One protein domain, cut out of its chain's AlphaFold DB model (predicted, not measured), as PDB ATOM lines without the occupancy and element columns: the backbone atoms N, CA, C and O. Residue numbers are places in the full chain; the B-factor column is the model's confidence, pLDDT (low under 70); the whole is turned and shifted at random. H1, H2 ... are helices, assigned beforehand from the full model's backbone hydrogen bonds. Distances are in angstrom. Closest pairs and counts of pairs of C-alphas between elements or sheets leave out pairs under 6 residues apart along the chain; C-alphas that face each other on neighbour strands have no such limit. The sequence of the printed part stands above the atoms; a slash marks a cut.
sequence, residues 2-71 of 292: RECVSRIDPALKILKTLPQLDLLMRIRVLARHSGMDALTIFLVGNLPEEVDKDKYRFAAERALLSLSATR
ATOM      1  N   ARG A   2      -1.126 108.455 111.066       51.94
ATOM      2  CA  ARG A   2      -0.928 109.645 110.206       51.94
ATOM      3  C   ARG A   2      -0.562 110.919 110.982       51.94
ATOM      4  O   ARG A   2       0.344 111.612 110.554       51.94
ATOM      5  N   GLU A   3      -1.165 111.145 112.153       60.00
ATOM      6  CA  GLU A   3      -0.840 112.284 113.035       60.00
ATOM      7  C   GLU A   3       0.583 112.226 113.617       60.00
ATOM      8  O   GLU A   3       1.248 113.239 113.797       60.00
ATOM      9  N   CYS A   4       1.093 111.021 113.883       59.50
ATOM     10  CA  CYS A   4       2.487 110.848 114.284       59.50
ATOM     11  C   CYS A   4       3.406 111.132 113.103       59.50
ATOM     12  O   CYS A   4       4.377 111.863 113.229       59.50
ATOM     13  N   VAL A   5       3.080 110.578 111.941       64.75
ATOM     14  CA  VAL A   5       3.917 110.679 110.752       64.75
ATOM     15  C   VAL A   5       3.919 112.110 110.176       64.75
ATOM     16  O   VAL A   5       4.966 112.571 109.735       64.75
ATOM     17  N   SER A   6       2.813 112.857 110.284       65.81
ATOM     18  CA  SER A   6       2.719 114.282 109.919       65.81
ATOM     19  C   SER A   6       3.522 115.199 110.846       65.81
ATOM     20  O   SER A   6       3.992 116.248 110.412       65.81
ATOM     21  N   ARG A   7       3.707 114.812 112.113       68.00
ATOM     22  CA  ARG A   7       4.553 115.521 113.088       68.00
ATOM     23  C   ARG A   7       6.031 115.142 112.970       68.00
ATOM     24  O   ARG A   7       6.888 115.943 113.326       68.00
ATOM     25  N   ILE A   8       6.317 113.927 112.503       70.44
ATOM     26  CA  ILE A   8       7.666 113.362 112.405       70.44
ATOM     27  C   ILE A   8       8.375 113.791 111.114       70.44
ATOM     28  O   ILE A   8       9.540 114.183 111.159       70.44
ATOM     29  N   ASP A   9       7.691 113.716 109.972       69.81
ATOM     30  CA  ASP A   9       8.158 114.253 108.692       69.81
ATOM     31  C   ASP A   9       6.982 114.974 108.011       69.81
ATOM     32  O   ASP A   9       6.207 114.355 107.276       69.81
ATOM     33  N   PRO A  10       6.816 116.286 108.262       65.38
ATOM     34  CA  PRO A  10       5.680 117.043 107.744       65.38
ATOM     35  C   PRO A  10       5.649 117.138 106.216       65.38
ATOM     36  O   PRO A  10       4.578 117.330 105.639       65.38
ATOM     37  N   ALA A  11       6.813 117.018 105.567       67.56
ATOM     38  CA  ALA A  11       6.958 117.196 104.129       67.56
ATOM     39  C   ALA A  11       6.597 115.923 103.365       67.56
ATOM     40  O   ALA A  11       5.839 115.979 102.402       67.56
ATOM     41  N   LEU A  12       7.135 114.779 103.796       63.06
ATOM     42  CA  LEU A  12       7.006 113.523 103.052       63.06
ATOM     43  C   LEU A  12       6.077 112.515 103.724       63.06
ATOM     44  O   LEU A  12       5.695 111.545 103.082       63.06
ATOM     45  N   LYS A  13       5.679 112.748 104.981       70.75
ATOM     46  CA  LYS A  13       4.747 111.901 105.738       70.75
ATOM     47  C   LYS A  13       5.095 110.409 105.643       70.75
ATOM     48  O   LYS A  13       4.212 109.565 105.511       70.75
ATOM     49  N   ILE A  14       6.382 110.090 105.765       69.00
ATOM     50  CA  ILE A  14       6.907 108.721 105.788       69.00
ATOM     51  C   ILE A  14       7.942 108.565 106.903       69.00
ATOM     52  O   ILE A  14       8.617 109.521 107.285       69.00
ATOM     53  N   LEU A  15       8.080 107.342 107.416       76.31
ATOM     54  CA  LEU A  15       9.122 106.971 108.373       76.31
ATOM     55  C   LEU A  15      10.364 106.527 107.599       76.31
ATOM     56  O   LEU A  15      10.304 105.581 106.821       76.31
ATOM     57  N   LYS A  16      11.491 107.201 107.813       77.50
ATOM     58  CA  LYS A  16      12.753 106.958 107.095       77.50
ATOM     59  C   LYS A  16      13.885 106.489 107.996       77.50
ATOM     60  O   LYS A  16      14.895 106.006 107.496       77.50
ATOM     61  N   THR A  17      13.770 106.683 109.310       78.44
ATOM     62  CA  THR A  17      14.866 106.410 110.246       78.44
ATOM     63  C   THR A  17      14.396 105.617 111.465       78.44
ATOM     64  O   THR A  17      13.240 105.698 111.880       78.44
ATOM     65  N   LEU A  18      15.309 104.854 112.073       76.44
ATOM     66  CA  LEU A  18      15.031 104.088 113.296       76.44
ATOM     67  C   LEU A  18      14.515 104.960 114.463       76.44
ATOM     68  O   LEU A  18      13.567 104.535 115.119       76.44
ATOM     69  N   PRO A  19      15.029 106.186 114.702       82.44
ATOM     70  CA  PRO A  19      14.456 107.090 115.703       82.44
ATOM     71  C   PRO A  19      12.985 107.450 115.453       82.44
ATOM     72  O   PRO A  19      12.204 107.561 116.394       82.44
ATOM     73  N   GLN A  20      12.587 107.608 114.188       80.69
ATOM     74  CA  GLN A  20      11.199 107.907 113.826       80.69
ATOM     75  C   GLN A  20      10.273 106.717 114.115       80.69
ATOM     76  O   GLN A  20       9.157 106.902 114.603       80.69
ATOM     77  N   LEU A  21      10.753 105.495 113.862       79.00
ATOM     78  CA  LEU A  21      10.035 104.262 114.184       79.00
ATOM     79  C   LEU A  21       9.913 104.045 115.702       79.00
ATOM     80  O   LEU A  21       8.827 103.723 116.182       79.00
ATOM     81  N   ASP A  22      10.991 104.263 116.462       80.06
ATOM     82  CA  ASP A  22      10.987 104.167 117.929       80.06
ATOM     83  C   ASP A  22       9.983 105.148 118.553       80.06
ATOM     84  O   ASP A  22       9.159 104.760 119.384       80.06
ATOM     85  N   LEU A  23       9.966 106.400 118.085       82.00
ATOM     86  CA  LEU A  23       8.998 107.397 118.538       82.00
ATOM     87  C   LEU A  23       7.551 106.961 118.258       82.00
ATOM     88  O   LEU A  23       6.712 107.016 119.160       82.00
ATOM     89  N   LEU A  24       7.256 106.474 117.045       82.00
ATOM     90  CA  LEU A  24       5.923 105.969 116.704       82.00
ATOM     91  C   LEU A  24       5.502 104.808 117.621       82.00
ATOM     92  O   LEU A  24       4.369 104.787 118.111       82.00
ATOM     93  N   MET A  25       6.405 103.854 117.861       78.25
ATOM     94  CA  MET A  25       6.135 102.692 118.708       78.25
ATOM     95  C   MET A  25       5.831 103.102 120.151       78.25
ATOM     96  O   MET A  25       4.843 102.634 120.722       78.25
ATOM     97  N   ARG A  26       6.606 104.032 120.721       83.38
ATOM     98  CA  ARG A  26       6.373 104.550 122.080       83.38
ATOM     99  C   ARG A  26       5.032 105.261 122.208       83.38
ATOM    100  O   ARG A  26       4.307 105.015 123.169       83.38
ATOM    101  N   ILE A  27       4.663 106.086 121.226       82.81
ATOM    102  CA  ILE A  27       3.368 106.781 121.227       82.81
ATOM    103  C   ILE A  27       2.217 105.779 121.147       82.81
ATOM    104  O   ILE A  27       1.231 105.928 121.862       82.81
ATOM    105  N   ARG A  28       2.338 104.726 120.328       78.19
ATOM    106  CA  ARG A  28       1.302 103.688 120.214       78.19
ATOM    107  C   ARG A  28       1.093 102.940 121.531       78.19
ATOM    108  O   ARG A  28      -0.048 102.697 121.920       78.19
ATOM    109  N   VAL A  29       2.182 102.575 122.208       78.06
ATOM    110  CA  VAL A  29       2.124 101.922 123.524       78.06
ATOM    111  C   VAL A  29       1.480 102.858 124.546       78.06
ATOM    112  O   VAL A  29       0.548 102.457 125.240       78.06
ATOM    113  N   LEU A  30       1.907 104.121 124.586       80.69
ATOM    114  CA  LEU A  30       1.367 105.106 125.517       80.69
ATOM    115  C   LEU A  30      -0.121 105.391 125.265       80.69
ATOM    116  O   LEU A  30      -0.881 105.482 126.224       80.69
ATOM    117  N   ALA A  31      -0.560 105.447 124.008       80.44
ATOM    118  CA  ALA A  31      -1.969 105.605 123.644       80.44
ATOM    119  C   ALA A  31      -2.827 104.440 124.146       80.44
ATOM    120  O   ALA A  31      -3.868 104.654 124.759       80.44
ATOM    121  N   ARG A  32      -2.354 103.196 123.981       73.88
ATOM    122  CA  ARG A  32      -3.053 102.013 124.511       73.88
ATOM    123  C   ARG A  32      -3.163 102.022 126.034       73.88
ATOM    124  O   ARG A  32      -4.199 101.636 126.559       73.88
ATOM    125  N   HIS A  33      -2.111 102.441 126.732       77.00
ATOM    126  CA  HIS A  33      -2.108 102.464 128.195       77.00
ATOM    127  C   HIS A  33      -2.907 103.626 128.785       77.00
ATOM    128  O   HIS A  33      -3.525 103.464 129.832       77.00
ATOM    129  N   SER A  34      -2.870 104.794 128.145       77.38
ATOM    130  CA  SER A  34      -3.498 106.009 128.668       77.38
ATOM    131  C   SER A  34      -4.914 106.249 128.154       77.38
ATOM    132  O   SER A  34      -5.615 107.072 128.728       77.38
ATOM    133  N   GLY A  35      -5.333 105.584 127.072       73.69
ATOM    134  CA  GLY A  35      -6.588 105.884 126.377       73.69
ATOM    135  C   GLY A  35      -6.574 107.217 125.620       73.69
ATOM    136  O   GLY A  35      -7.580 107.577 125.019       73.69
ATOM    137  N   MET A  36      -5.454 107.947 125.628       81.06
ATOM    138  CA  MET A  36      -5.300 109.199 124.892       81.06
ATOM    139  C   MET A  36      -4.884 108.939 123.443       81.06
ATOM    140  O   MET A  36      -4.057 108.073 123.149       81.06
ATOM    141  N   ASP A  37      -5.404 109.748 122.529       78.88
ATOM    142  CA  ASP A  37      -4.967 109.787 121.141       78.88
ATOM    143  C   ASP A  37      -3.552 110.391 120.995       78.88
ATOM    144  O   ASP A  37      -3.013 111.062 121.881       78.88
ATOM    145  N   ALA A  38      -2.932 110.153 119.838       76.56
ATOM    146  CA  ALA A  38      -1.551 110.551 119.583       76.56
ATOM    147  C   ALA A  38      -1.322 112.073 119.629       76.56
ATOM    148  O   ALA A  38      -0.268 112.504 120.100       76.56
ATOM    149  N   LEU A  39      -2.275 112.889 119.163       78.88
ATOM    150  CA  LEU A  39      -2.162 114.351 119.193       78.88
ATOM    151  C   LEU A  39      -2.132 114.845 120.639       78.88
ATOM    152  O   LEU A  39      -1.294 115.673 120.995       78.88
ATOM    153  N   THR A  40      -3.022 114.308 121.470       82.38
ATOM    154  CA  THR A  40      -3.087 114.622 122.899       82.38
ATOM    155  C   THR A  40      -1.778 114.263 123.603       82.38
ATOM    156  O   THR A  40      -1.236 115.086 124.338       82.38
ATOM    157  N   ILE A  41      -1.203 113.093 123.312       84.06
ATOM    158  CA  ILE A  41       0.104 112.682 123.852       84.06
ATOM    159  C   ILE A  41       1.207 113.682 123.481       84.06
ATOM    160  O   ILE A  41       1.996 114.073 124.342       84.06
ATOM    161  N   PHE A  42       1.256 114.138 122.226       82.25
ATOM    162  CA  PHE A  42       2.227 115.151 121.811       82.25
ATOM    163  C   PHE A  42       1.986 116.513 122.457       82.25
ATOM    164  O   PHE A  42       2.947 117.212 122.764       82.25
ATOM    165  N   LEU A  43       0.730 116.920 122.631       84.06
ATOM    166  CA  LEU A  43       0.397 118.195 123.264       84.06
ATOM    167  C   LEU A  43       0.831 118.205 124.727       84.06
ATOM    168  O   LEU A  43       1.502 119.143 125.142       84.06
ATOM    169  N   VAL A  44       0.515 117.144 125.473       85.12
ATOM    170  CA  VAL A  44       0.927 116.991 126.875       85.12
ATOM    171  C   VAL A  44       2.450 116.891 126.986       85.12
ATOM    172  O   VAL A  44       3.046 117.556 127.828       85.12
ATOM    173  N   GLY A  45       3.095 116.113 126.112       83.81
ATOM    174  CA  GLY A  45       4.548 115.928 126.120       83.81
ATOM    175  C   GLY A  45       5.365 117.171 125.747       83.81
ATOM    176  O   GLY A  45       6.553 117.209 126.040       83.81
ATOM    177  N   ASN A  46       4.748 118.180 125.121       85.31
ATOM    178  CA  ASN A  46       5.396 119.440 124.737       85.31
ATOM    179  C   ASN A  46       4.978 120.632 125.618       85.31
ATOM    180  O   ASN A  46       5.208 121.784 125.239       85.31
ATOM    181  N   LEU A  47       4.332 120.393 126.764       86.81
ATOM    182  CA  LEU A  47       4.004 121.473 127.693       86.81
ATOM    183  C   LEU A  47       5.290 122.089 128.280       86.81
ATOM    184  O   LEU A  47       6.198 121.348 128.663       86.81
ATOM    185  N   PRO A  48       5.390 123.429 128.339       82.50
ATOM    186  CA  PRO A  48       6.546 124.100 128.923       82.50
ATOM    187  C   PRO A  48       6.606 123.869 130.438       82.50
ATOM    188  O   PRO A  48       5.570 123.791 131.085       82.50
ATOM    189  N   GLU A  49       7.811 123.811 131.008       81.31
ATOM    190  CA  GLU A  49       8.004 123.671 132.461       81.31
ATOM    191  C   GLU A  49       7.462 124.888 133.238       81.31
ATOM    192  O   GLU A  49       6.927 124.754 134.340       81.31
ATOM    193  N   GLU A  50       7.529 126.076 132.634       87.00
ATOM    194  CA  GLU A  50       6.844 127.267 133.131       87.00
ATOM    195  C   GLU A  50       5.337 127.182 132.849       87.00
ATOM    196  O   GLU A  50       4.906 126.969 131.714       87.00
ATOM    197  N   VAL A  51       4.523 127.381 133.891       81.56
ATOM    198  CA  VAL A  51       3.064 127.219 133.817       81.56
ATOM    199  C   VAL A  51       2.427 128.308 132.953       81.56
ATOM    200  O   VAL A  51       2.036 129.377 133.425       81.56
ATOM    201  N   ASP A  52       2.246 127.985 131.677       88.06
ATOM    202  CA  ASP A  52       1.400 128.717 130.740       88.06
ATOM    203  C   ASP A  52      -0.044 128.205 130.858       88.06
ATOM    204  O   ASP A  52      -0.411 127.157 130.318       88.06
ATOM    205  N   LYS A  53      -0.874 128.936 131.612       85.50
ATOM    206  CA  LYS A  53      -2.246 128.519 131.947       85.50
ATOM    207  C   LYS A  53      -3.101 128.204 130.719       85.50
ATOM    208  O   LYS A  53      -3.967 127.336 130.822       85.50
ATOM    209  N   ASP A  54      -2.874 128.868 129.590       85.25
ATOM    210  CA  ASP A  54      -3.677 128.667 128.386       85.25
ATOM    211  C   ASP A  54      -3.256 127.387 127.657       85.25
ATOM    212  O   ASP A  54      -4.111 126.580 127.284       85.25
ATOM    213  N   LYS A  55      -1.945 127.118 127.556       82.50
ATOM    214  CA  LYS A  55      -1.436 125.853 126.992       82.50
ATOM    215  C   LYS A  55      -1.823 124.643 127.837       82.50
ATOM    216  O   LYS A  55      -2.257 123.627 127.294       82.50
ATOM    217  N   TYR A  56      -1.703 124.757 129.160       86.50
ATOM    218  CA  TYR A  56      -2.083 123.689 130.085       86.50
ATOM    219  C   TYR A  56      -3.592 123.426 130.064       86.50
ATOM    220  O   TYR A  56      -4.004 122.266 130.065       86.50
ATOM    221  N   ARG A  57      -4.420 124.477 129.987       85.25
ATOM    222  CA  ARG A  57      -5.874 124.336 129.837       85.25
ATOM    223  C   ARG A  57      -6.228 123.615 128.541       85.25
ATOM    224  O   ARG A  57      -6.961 122.636 128.586       85.25
ATOM    225  N   PHE A  58      -5.662 124.047 127.415       81.56
ATOM    226  CA  PHE A  58      -5.917 123.427 126.116       81.56
ATOM    227  C   PHE A  58      -5.517 121.944 126.090       81.56
ATOM    228  O   PHE A  58      -6.273 121.102 125.607       81.56
ATOM    229  N   ALA A  59      -4.353 121.600 126.648       84.19
ATOM    230  CA  ALA A  59      -3.918 120.210 126.751       84.19
ATOM    231  C   ALA A  59      -4.848 119.376 127.652       84.19
ATOM    232  O   ALA A  59      -5.190 118.251 127.292       84.19
ATOM    233  N   ALA A  60      -5.299 119.930 128.782       83.25
ATOM    234  CA  ALA A  60      -6.220 119.258 129.698       83.25
ATOM    235  C   ALA A  60      -7.615 119.039 129.087       83.25
ATOM    236  O   ALA A  60      -8.179 117.955 129.225       83.25
ATOM    237  N   GLU A  61      -8.154 120.031 128.374       81.88
ATOM    238  CA  GLU A  61      -9.436 119.922 127.667       81.88
ATOM    239  C   GLU A  61      -9.379 118.835 126.591       81.88
ATOM    240  O   GLU A  61     -10.269 117.985 126.521       81.88
ATOM    241  N   ARG A  62      -8.302 118.792 125.794       80.00
ATOM    242  CA  ARG A  62      -8.138 117.733 124.788       80.00
ATOM    243  C   ARG A  62      -7.926 116.358 125.406       80.00
ATOM    244  O   ARG A  62      -8.502 115.398 124.904       80.00
ATOM    245  N   ALA A  63      -7.179 116.260 126.503       81.56
ATOM    246  CA  ALA A  63      -7.025 115.000 127.226       81.56
ATOM    247  C   ALA A  63      -8.364 114.477 127.755       81.56
ATOM    248  O   ALA A  63      -8.666 113.296 127.590       81.56
ATOM    249  N   LEU A  64      -9.199 115.357 128.313       79.94
ATOM    250  CA  LEU A  64     -10.538 114.993 128.767       79.94
ATOM    251  C   LEU A  64     -11.424 114.521 127.606       79.94
ATOM    252  O   LEU A  64     -12.065 113.482 127.729       79.94
ATOM    253  N   LEU A  65     -11.413 115.241 126.478       74.94
ATOM    254  CA  LEU A  65     -12.170 114.873 125.276       74.94
ATOM    255  C   LEU A  65     -11.734 113.513 124.710       74.94
ATOM    256  O   LEU A  65     -12.576 112.688 124.350       74.94
ATOM    257  N   SER A  66     -10.425 113.261 124.686       68.44
ATOM    258  CA  SER A  66      -9.824 112.005 124.227       68.44
ATOM    259  C   SER A  66     -10.249 110.811 125.092       68.44
ATOM    260  O   SER A  66     -10.613 109.750 124.581       68.44
ATOM    261  N   LEU A  67     -10.298 111.014 126.413       67.44
ATOM    262  CA  LEU A  67     -10.747 110.019 127.393       67.44
ATOM    263  C   LEU A  67     -12.270 109.806 127.391       67.44
ATOM    264  O   LEU A  67     -12.739 108.712 127.703       67.44
ATOM    265  N   SER A  68     -13.062 110.836 127.076       62.34
ATOM    266  CA  SER A  68     -14.520 110.699 126.969       62.34
ATOM    267  C   SER A  68     -14.941 109.985 125.688       62.34
ATOM    268  O   SER A  68     -15.818 109.128 125.746       62.34
ATOM    269  N   ALA A  69     -14.275 110.262 124.563       56.44
ATOM    270  CA  ALA A  69     -14.539 109.595 123.287       56.44
ATOM    271  C   ALA A  69     -14.197 108.094 123.323       56.44
ATOM    272  O   ALA A  69     -14.794 107.304 122.607       56.44
ATOM    273  N   THR A  70     -13.271 107.679 124.190       52.84
ATOM    274  CA  THR A  70     -12.911 106.266 124.393       52.84
ATOM    275  C   THR A  70     -13.841 105.518 125.356       52.84
ATOM    276  O   THR A  70     -13.690 104.305 125.521       52.84
ATOM    277  N   ARG A  71     -14.808 106.198 125.998       48.62
ATOM    278  CA  ARG A  71     -15.709 105.607 127.007       48.62
ATOM    279  C   ARG A  71     -17.073 105.172 126.461       48.62
ATOM    280  O   ARG A  71     -17.753 104.387 127.120       48.62
TER     281      ARG A  71
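This is residues 2 to 71 of the 292 residues of an uncharacterized protein of Pseudomonas sp. 424 (UniProt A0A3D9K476). Short H3 sits in the middle, with long H4 folded back along one side of it as a helical hairpin, and H1 and long H2 on its other side, H2 crossing it. The packing is mostly crossed. There are 70 residues printed, with four named helices, H1 to H4 in order, and no named strand: all helix. The whole is only just compact, close to loose, radius of gyration of the C-alphas 13.2 A, spans 35 by 30 by 18 A.

Start at H1, residues 2 to 8; it touches the hub H3, residues 38 to 45, closest C-alphas Glu 3 and Leu 39, 6.6 A. Residues 27 to 31 alone of H2, residues 18 to 34, touch H3, about perpendicular at 87 degrees, closest C-alphas Ile 27 and Ala 38, 6.4 A. Residues 59 to 66 alone of H4, residues 53 to 69, touch H3, closest C-alphas Val 44 and Ala 59, 5.8 A. Every O i to N i+4 pair is within hydrogen-bond range in H1, H2, H3 and H4.

Find C-alpha 2 at (-0.928, 109.645, 110.206), where H1 begins. H2 and H4 each run 24.2 A; H4 ends at C-alpha 69, (-14.539, 109.595, 123.287).

The printed part has no cut. Residues 49 to 54 stand free. Look for pLDDT under 70 at residues 2 to 7, 9 to 12, 14 and 66 to 71.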